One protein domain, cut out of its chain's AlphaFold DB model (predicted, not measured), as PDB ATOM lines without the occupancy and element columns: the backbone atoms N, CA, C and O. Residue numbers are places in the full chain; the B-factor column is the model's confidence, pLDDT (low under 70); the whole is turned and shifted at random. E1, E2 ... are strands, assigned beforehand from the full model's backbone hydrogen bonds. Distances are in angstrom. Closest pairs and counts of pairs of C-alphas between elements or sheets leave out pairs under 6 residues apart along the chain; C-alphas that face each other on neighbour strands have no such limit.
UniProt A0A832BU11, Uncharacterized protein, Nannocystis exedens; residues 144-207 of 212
ATOM      1  N   MET A 144     237.860 152.352 228.180       89.56
ATOM      2  CA  MET A 144     238.778 153.468 228.395       89.56
ATOM      3  C   MET A 144     238.174 154.751 227.855       89.56
ATOM      4  O   MET A 144     237.825 154.822 226.682       89.56
ATOM      5  N   THR A 145     238.105 155.784 228.684       91.50
ATOM      6  CA  THR A 145     237.700 157.118 228.238       91.50
ATOM      7  C   THR A 145     238.913 157.889 227.735       91.50
ATOM      8  O   THR A 145     239.935 157.963 228.418       91.50
ATOM      9  N   TRP A 146     238.798 158.485 226.552       92.56
ATOM     10  CA  TRP A 146     239.824 159.341 225.970       92.56
ATOM     11  C   TRP A 146     239.218 160.668 225.525       92.56
ATOM     12  O   TRP A 146     238.428 160.720 224.589       92.56
ATOM     13  N   SER A 147     239.570 161.755 226.211       88.75
ATOM     14  CA  SER A 147     238.906 163.053 226.042       88.75
ATOM     15  C   SER A 147     239.577 163.991 225.039       88.75
ATOM     16  O   SER A 147     238.901 164.842 224.465       88.75
ATOM     17  N   SER A 148     240.895 163.896 224.850       90.38
ATOM     18  CA  SER A 148     241.655 164.816 223.997       90.38
ATOM     19  C   SER A 148     243.041 164.278 223.635       90.38
ATOM     20  O   SER A 148     243.609 163.439 224.331       90.38
ATOM     21  N   GLY A 149     243.606 164.795 222.546       92.12
ATOM     22  CA  GLY A 149     244.962 164.513 222.093       92.12
ATOM     23  C   GLY A 149     245.075 163.334 221.129       92.12
ATOM     24  O   GLY A 149     244.091 162.695 220.743       92.12
ATOM     25  N   LYS A 150     246.326 163.059 220.742       93.94
ATOM     26  CA  LYS A 150     246.702 161.983 219.819       93.94
ATOM     27  C   LYS A 150     247.033 160.720 220.599       93.94
ATOM     28  O   LYS A 150     247.887 160.754 221.481       93.94
ATOM     29  N   ALA A 151     246.421 159.603 220.225       92.44
ATOM     30  CA  ALA A 151     246.709 158.306 220.819       92.44
ATOM     31  C   ALA A 151     246.728 157.186 219.784       92.44
ATOM     32  O   ALA A 151     246.104 157.257 218.724       92.44
ATOM     33  N   ARG A 152     247.447 156.119 220.127       93.31
ATOM     34  CA  ARG A 152     247.394 154.832 219.441       93.31
ATOM     35  C   ARG A 152     246.947 153.798 220.463       93.31
ATOM     36  O   ARG A 152     247.730 153.423 221.329       93.31
ATOM     37  N   LEU A 153     245.692 153.383 220.371       91.44
ATOM     38  CA  LEU A 153     245.054 152.505 221.346       91.44
ATOM     39  C   LEU A 153     244.849 151.113 220.748       91.44
ATOM     40  O   LEU A 153     244.521 150.971 219.569       91.44
ATOM     41  N   GLY A 154     245.098 150.090 221.562       91.50
ATOM     42  CA  GLY A 154     244.858 148.691 221.223       91.50
ATOM     43  C   GLY A 154     243.623 148.169 221.945       91.50
ATOM     44  O   GLY A 154     243.476 148.370 223.149       91.50
ATOM     45  N   LEU A 155     242.766 147.484 221.201       91.88
ATOM     46  CA  LEU A 155     241.626 146.723 221.687       91.88
ATOM     47  C   LEU A 155     241.981 145.234 221.574       91.88
ATOM     48  O   LEU A 155     242.534 144.808 220.561       91.88
ATOM     49  N   THR A 156     241.691 144.433 222.594       91.81
ATOM     50  CA  THR A 156     241.885 142.974 222.549       91.81
ATOM     51  C   THR A 156     240.880 142.274 223.448       91.81
ATOM     52  O   THR A 156     240.525 142.799 224.504       91.81
ATOM     53  N   ARG A 157     240.424 141.082 223.046       88.06
ATOM     54  CA  ARG A 157     239.542 140.217 223.844       88.06
ATOM     55  C   ARG A 157     240.258 139.560 225.014       88.06
ATOM     56  O   ARG A 157     239.602 139.230 225.999       88.06
ATOM     57  N   GLU A 158     241.579 139.473 224.984       85.00
ATOM     58  CA  GLU A 158     242.367 138.897 226.074       85.00
ATOM     59  C   GLU A 158     242.460 139.870 227.268       85.00
ATOM     60  O   GLU A 158     242.873 141.021 227.091       85.00
ATOM     61  N   PRO A 159     242.040 139.482 228.487       81.12
ATOM     62  CA  PRO A 159     242.215 140.323 229.669       81.12
ATOM     63  C   PRO A 159     243.709 140.529 229.984       81.12
ATOM     64  O   PRO A 159     244.483 139.588 229.841       81.12
ATOM     65  N   PRO A 160     244.143 141.717 230.448       79.50
ATOM     66  CA  PRO A 160     243.361 142.882 230.877       79.50
ATOM     67  C   PRO A 160     243.059 143.900 229.757       79.50
ATOM     68  O   PRO A 160     242.838 145.075 230.044       79.50
ATOM     69  N   GLY A 161     243.089 143.501 228.483       82.56
ATOM     70  CA  GLY A 161     242.955 144.432 227.364       82.56
ATOM     71  C   GLY A 161     241.599 145.127 227.257       82.56
ATOM     72  O   GLY A 161     240.626 144.722 227.886       82.56
ATOM     73  N   LEU A 162     241.518 146.173 226.443       87.25
ATOM     74  CA  LEU A 162     240.305 146.979 226.286       87.25
ATOM     75  C   LEU A 162     239.365 146.380 225.235       87.25
ATOM     76  O   LEU A 162     239.814 145.898 224.199       87.25
ATOM     77  N   LEU A 163     238.062 146.444 225.494       89.88
ATOM     78  CA  LEU A 163     237.006 146.078 224.545       89.88
ATOM     79  C   LEU A 163     236.356 147.309 223.910       89.88
ATOM     80  O   LEU A 163     235.797 147.212 222.819       89.88
ATOM     81  N   GLU A 164     236.422 148.448 224.600       91.44
ATOM     82  CA  GLU A 164     235.707 149.661 224.230       91.44
ATOM     83  C   GLU A 164     236.514 150.917 224.569       91.44
ATOM     84  O   GLU A 164     237.171 151.000 225.612       91.44
ATOM     85  N   ILE A 165     236.458 151.906 223.681       91.75
ATOM     86  CA  ILE A 165     237.031 153.234 223.880       91.75
ATOM     87  C   ILE A 165     235.904 154.257 223.777       91.75
ATOM     88  O   ILE A 165     235.232 154.392 222.754       91.75
ATOM     89  N   GLU A 166     235.730 155.009 224.849       92.38
ATOM     90  CA  GLU A 166     234.800 156.114 224.937       92.38
ATOM     91  C   GLU A 166     235.475 157.412 224.492       92.38
ATOM     92  O   GLU A 166     236.346 157.939 225.186       92.38
ATOM     93  N   LEU A 167     235.041 157.943 223.350       92.38
ATOM     94  CA  LEU A 167     235.416 159.272 222.875       92.38
ATOM     95  C   LEU A 167     234.304 160.285 223.198       92.38
ATOM     96  O   LEU A 167     233.178 159.893 223.528       92.38
ATOM     97  N   PRO A 168     234.579 161.598 223.111       89.56
ATOM     98  CA  PRO A 168     233.576 162.610 223.428       89.56
ATOM     99  C   PRO A 168     232.400 162.619 222.438       89.56
ATOM    100  O   PRO A 168     231.263 162.836 222.849       89.56
ATOM    101  N   ASP A 169     232.656 162.353 221.153       89.19
ATOM    102  CA  ASP A 169     231.663 162.373 220.069       89.19
ATOM    103  C   ASP A 169     231.118 160.982 219.701       89.19
ATOM    104  O   ASP A 169     230.014 160.863 219.166       89.19
ATOM    105  N   ARG A 170     231.873 159.917 219.983       90.25
ATOM    106  CA  ARG A 170     231.539 158.547 219.567       90.25
ATOM    107  C   ARG A 170     232.064 157.495 220.531       90.25
ATOM    108  O   ARG A 170     232.779 157.788 221.485       90.25
ATOM    109  N   LEU A 171     231.705 156.253 220.270       91.25
ATOM    110  CA  LEU A 171     232.136 155.099 221.033       91.25
ATOM    111  C   LEU A 171     232.681 154.056 220.054       91.25
ATOM    112  O   LEU A 171     232.046 153.759 219.044       91.25
ATOM    113  N   ILE A 172     233.883 153.557 220.329       92.31
ATOM    114  CA  ILE A 172     234.597 152.603 219.475       92.31
ATOM    115  C   ILE A 172     234.621 151.262 220.193       92.31
ATOM    116  O   ILE A 172     235.130 151.177 221.312       92.31
ATOM    117  N   ARG A 173     234.115 150.212 219.552       93.12
ATOM    118  CA  ARG A 173     234.120 148.846 220.094       93.12
ATOM    119  C   ARG A 173     234.903 147.924 219.188       93.12
ATOM    120  O   ARG A 173     234.964 148.128 217.983       93.12
ATOM    121  N   LEU A 174     235.504 146.897 219.771       92.56
ATOM    122  CA  LEU A 174     236.068 145.808 218.985       92.56
ATOM    123  C   LEU A 174     234.939 145.040 218.284       92.56
ATOM    124  O   LEU A 174     234.006 144.600 218.963       92.56
ATOM    125  N   ALA A 175     235.049 144.856 216.967       91.06
ATOM    126  CA  ALA A 175     234.023 144.177 216.185       91.06
ATOM    127  C   ALA A 175     233.798 142.725 216.643       91.06
ATOM    128  O   ALA A 175     234.686 142.051 217.200       91.06
ATOM    129  N   GLU A 176     232.587 142.217 216.413       87.81
ATOM    130  CA  GLU A 176     232.268 140.813 216.664       87.81
ATOM    131  C   GLU A 176     233.111 139.892 215.770       87.81
ATOM    132  O   GLU A 176     233.216 140.082 214.566       87.81
ATOM    133  N   GLY A 177     233.761 138.892 216.374       86.12
ATOM    134  CA  GLY A 177     234.631 137.951 215.656       86.12
ATOM    135  C   GLY A 177     236.092 138.386 215.483       86.12
ATOM    136  O   GLY A 177     236.901 137.565 215.065       86.12
ATOM    137  N   CYS A 178     236.467 139.616 215.859       87.19
ATOM    138  CA  CYS A 178     237.870 140.045 215.895       87.19
ATOM    139  C   CYS A 178     238.489 139.856 217.288       87.19
ATOM    140  O   CYS A 178     237.914 140.292 218.286       87.19
ATOM    141  N   ASP A 179     239.680 139.254 217.360       89.75
ATOM    142  CA  ASP A 179     240.402 139.048 218.627       89.75
ATOM    143  C   ASP A 179     241.104 140.313 219.123       89.75
ATOM    144  O   ASP A 179     241.182 140.557 220.328       89.75
ATOM    145  N   SER A 180     241.604 141.134 218.199       91.31
ATOM    146  CA  SER A 180     242.260 142.401 218.508       91.31
ATOM    147  C   SER A 180     242.123 143.408 217.371       91.31
ATOM    148  O   SER A 180     241.968 143.039 216.207       91.31
ATOM    149  N   ALA A 181     242.190 144.688 217.722       93.44
ATOM    150  CA  ALA A 181     242.238 145.795 216.782       93.44
ATOM    151  C   ALA A 181     243.140 146.906 217.320       93.44
ATOM    152  O   ALA A 181     243.377 147.020 218.523       93.44
ATOM    153  N   GLN A 182     243.654 147.749 216.434       94.44
ATOM    154  CA  GLN A 182     244.453 148.899 216.822       94.44
ATOM    155  C   GLN A 182     244.020 150.133 216.053       94.44
ATOM    156  O   GLN A 182     243.959 150.120 214.827       94.44
ATOM    157  N   VAL A 183     243.779 151.216 216.783       93.62
ATOM    158  CA  VAL A 183     243.261 152.463 216.227       93.62
ATOM    159  C   VAL A 183     244.195 153.605 216.597       93.62
ATOM    160  O   VAL A 183     244.622 153.747 217.745       93.62
ATOM    161  N   ARG A 184     244.534 154.427 215.609       94.94
ATOM    162  CA  ARG A 184     245.161 155.730 215.809       94.94
ATOM    163  C   ARG A 184     244.070 156.786 215.763       94.94
ATOM    164  O   ARG A 184     243.319 156.834 214.795       94.94
ATOM    165  N   LEU A 185     244.008 157.630 216.782       93.50
ATOM    166  CA  LEU A 185     242.984 158.660 216.913       93.50
ATOM    167  C   LEU A 185     243.590 160.008 217.304       93.50
ATOM    168  O   LEU A 185     244.602 160.063 218.010       93.50
ATOM    169  N   ASN A 186     242.966 161.084 216.834       94.69
ATOM    170  CA  ASN A 186     243.238 162.456 217.241       94.69
ATOM    171  C   ASN A 186     241.922 163.140 217.622       94.69
ATOM    172  O   ASN A 186     241.038 163.311 216.775       94.69
ATOM    173  N   VAL A 187     241.810 163.533 218.888       93.81
ATOM    174  CA  VAL A 187     240.640 164.233 219.424       93.81
ATOM    175  C   VAL A 187     241.036 165.654 219.785       93.81
ATOM    176  O   VAL A 187     241.899 165.871 220.633       93.81
ATOM    177  N   GLU A 188     240.373 166.636 219.186       92.44
ATOM    178  CA  GLU A 188     240.591 168.049 219.494       92.44
ATOM    179  C   GLU A 188     239.238 168.720 219.722       92.44
ATOM    180  O   GLU A 188     238.263 168.437 219.027       92.44
ATOM    181  N   ASN A 189     239.161 169.597 220.726       88.69
ATOM    182  CA  ASN A 189     237.939 170.337 221.072       88.69
ATOM    183  C   ASN A 189     236.694 169.446 221.264       88.69
ATOM    184  O   ASN A 189     235.586 169.834 220.904       88.69
ATOM    185  N   GLY A 190     236.873 168.237 221.809       87.00
ATOM    186  CA  GLY A 190     235.771 167.298 222.032       87.00
ATOM    187  C   GLY A 190     235.223 166.644 220.758       87.00
ATOM    188  O   GLY A 190     234.134 166.083 220.792       87.00
ATOM    189  N   LYS A 191     235.951 166.699 219.638       88.75
ATOM    190  CA  LYS A 191     235.581 166.019 218.395       88.75
ATOM    191  C   LYS A 191     236.739 165.180 217.871       88.75
ATOM    192  O   LYS A 191     237.896 165.598 217.914       88.75
ATOM    193  N   THR A 192     236.424 164.004 217.340       90.38
ATOM    194  CA  THR A 192     237.403 163.179 216.634       90.38
ATOM    195  C   THR A 192     237.679 163.797 215.264       90.38
ATOM    196  O   THR A 192     236.794 163.841 214.409       90.38
ATOM    197  N   ILE A 193     238.894 164.312 215.067       93.25
ATOM    198  CA  ILE A 193     239.330 164.920 213.797       93.25
ATOM    199  C   ILE A 193     239.917 163.863 212.866       93.25
ATOM    200  O   ILE A 193     239.735 163.924 211.654       93.25
ATOM    201  N   GLU A 194     240.615 162.882 213.433       91.88
ATOM    202  CA  GLU A 194     241.268 161.821 212.680       91.88
ATOM    203  C   GLU A 194     241.071 160.496 213.406       91.88
ATOM    204  O   GLU A 194     241.306 160.401 214.614       91.88
ATOM    205  N   MET A 195     240.676 159.471 212.658       91.81
ATOM    206  CA  MET A 195     240.648 158.102 213.139       91.81
ATOM    207  C   MET A 195     241.051 157.149 212.022       91.81
ATOM    208  O   MET A 195     240.482 157.174 210.935       91.81
ATOM    209  N   ILE A 196     242.052 156.320 212.303       93.81
ATOM    210  CA  ILE A 196     242.598 155.348 211.363       93.81
ATOM    211  C   ILE A 196     242.711 154.008 212.076       93.81
ATOM    212  O   ILE A 196     243.444 153.875 213.062       93.81
ATOM    213  N   VAL A 197     242.027 153.001 211.546       93.38
ATOM    214  CA  VAL A 197     242.200 151.611 211.966       93.38
ATOM    215  C   VAL A 197     243.479 151.083 211.324       93.38
ATOM    216  O   VAL A 197     243.615 151.056 210.105       93.38
ATOM    217  N   LEU A 198     244.456 150.725 212.152       91.62
ATOM    218  CA  LEU A 198     245.749 150.206 211.706       91.62
ATOM    219  C   LEU A 198     245.701 148.693 211.481       91.62
ATOM    220  O   LEU A 198     246.418 148.173 210.631       91.62
ATOM    221  N   PHE A 199     244.907 147.992 212.290       90.69
ATOM    222  CA  PHE A 199     244.779 146.539 212.281       90.69
ATOM    223  C   PHE A 199     243.448 146.122 212.917       90.69
ATOM    224  O   PHE A 199     242.994 146.787 213.849       90.69
ATOM    225  N   GLY A 200     242.881 145.004 212.462       90.31
ATOM    226  CA  GLY A 200     241.603 144.477 212.943       90.31
ATOM    227  C   GLY A 200     240.400 145.280 212.449       90.31
ATOM    228  O   GLY A 200     240.514 146.087 211.526       90.31
ATOM    229  N   GLU A 201     239.255 145.050 213.082       90.56
ATOM    230  CA  GLU A 201     237.985 145.698 212.757       90.56
ATOM    231  C   GLU A 201     237.345 146.268 214.027       90.56
ATOM    232  O   GLU A 201     237.447 145.686 215.115       90.56
ATOM    233  N   VAL A 202     236.730 147.444 213.900       91.75
ATOM    234  CA  VAL A 202     236.082 148.155 215.005       91.75
ATOM    235  C   VAL A 202     234.712 148.658 214.581       91.75
ATOM    236  O   VAL A 202     234.548 149.152 213.468       91.75
ATOM    237  N   ASP A 203     233.753 148.567 215.497       92.88
ATOM    238  CA  ASP A 203     232.417 149.122 215.339       92.88
ATOM    239  C   ASP A 203     232.378 150.542 215.902       92.88
ATOM    240  O   ASP A 203     232.750 150.793 217.056       92.88
ATOM    241  N   GLU A 204     231.896 151.478 215.089       90.50
ATOM    242  CA  GLU A 204     231.692 152.867 215.481       90.50
ATOM    243  C   GLU A 204     230.224 153.109 215.828       90.50
ATOM    244  O   GLU A 204     229.338 152.995 214.980       90.50
ATOM    245  N   LEU A 205     229.960 153.496 217.074       86.88
ATOM    246  CA  LEU A 205     228.625 153.855 217.537       86.88
ATOM    247  C   LEU A 205     228.588 155.358 217.850       86.88
ATOM    248  O   LEU A 205     229.386 155.831 218.667       86.88
ATOM    249  N   PRO A 206     227.681 156.141 217.231       81.12
ATOM    250  CA  PRO A 206     227.513 157.542 217.593       81.12
ATOM    251  C   PRO A 206     227.022 157.635 219.040       81.12
ATOM    252  O   PRO A 206     226.125 156.899 219.460       81.12
ATOM    253  N   ARG A 207     227.612 158.543 219.824       72.44
ATOM    254  CA  ARG A 207     227.164 158.764 221.201       72.44
ATOM    255  C   ARG A 207     225.796 159.468 221.144       72.44
ATOM    256  O   ARG A 207     225.683 160.473 220.447       72.44
TER     257      ARG A 207
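Overview. This is residues 144 to 207 of the 212 residues of an uncharacterized protein of Nannocystis exedens (UniProt A0A832BU11). Two small three-stranded sheets stand face to face as a sandwich: a twisted sheet of the longer strands E1, E4 and E5 covers a sheet of the shorter strands E2, E3 and E6. Residues 144 to 145 pair with E2, parallel, and the chain changes sheet at the links E1 to E2, E3 to E4 and E5 to E6. The printed part has 64 residues, no named helix and six strands, E1 to E6 along the chain; the class is all strand, and the sheets, in the orders E1 E4 E5 and E2 E3 E6, are all antiparallel. It is compact, with a radius of gyration of the C-alphas of 10.9 A, and spans 32 by 20 by 19 A.

Along the chain. E1, residues 149 to 156, begins at C-alpha (244.962, 164.513, 222.093) and is 21.8 A long. E2 is residues 164 to 166 and E3 residues 170 to 174. E4, residues 180 to 188, is 25.7 A long; E5, residues 191 to 199, is 22.4 A long and bends by 54 degrees at residue 194. E6, residues 202 to 206, ends at C-alpha (227.513, 157.542, 217.593).

Arrangement. E4 is the inner strand beside E1, with N 153 and O 183 2.9 A apart, and forms a hairpin with E5, with N 184 and O 196 2.8 A apart. E2 and E3 form a hairpin, with N 165 and O 172 2.8 A apart; E3 also neighbours E6, with N 203 and O 173 2.8 A apart. Between the sheets, the closest C-alphas of E1 and E3 are Leu 155 and Leu 174, 6.2 A. E1 and E6 are apart.

Size, cuts and confidence. The C-alphas farthest apart, of Gly 177 and Asn 189, are 33.0 A apart. The printed part has no cut and no long link. Its mean pLDDT is 90.2, and no printed residue is under 70.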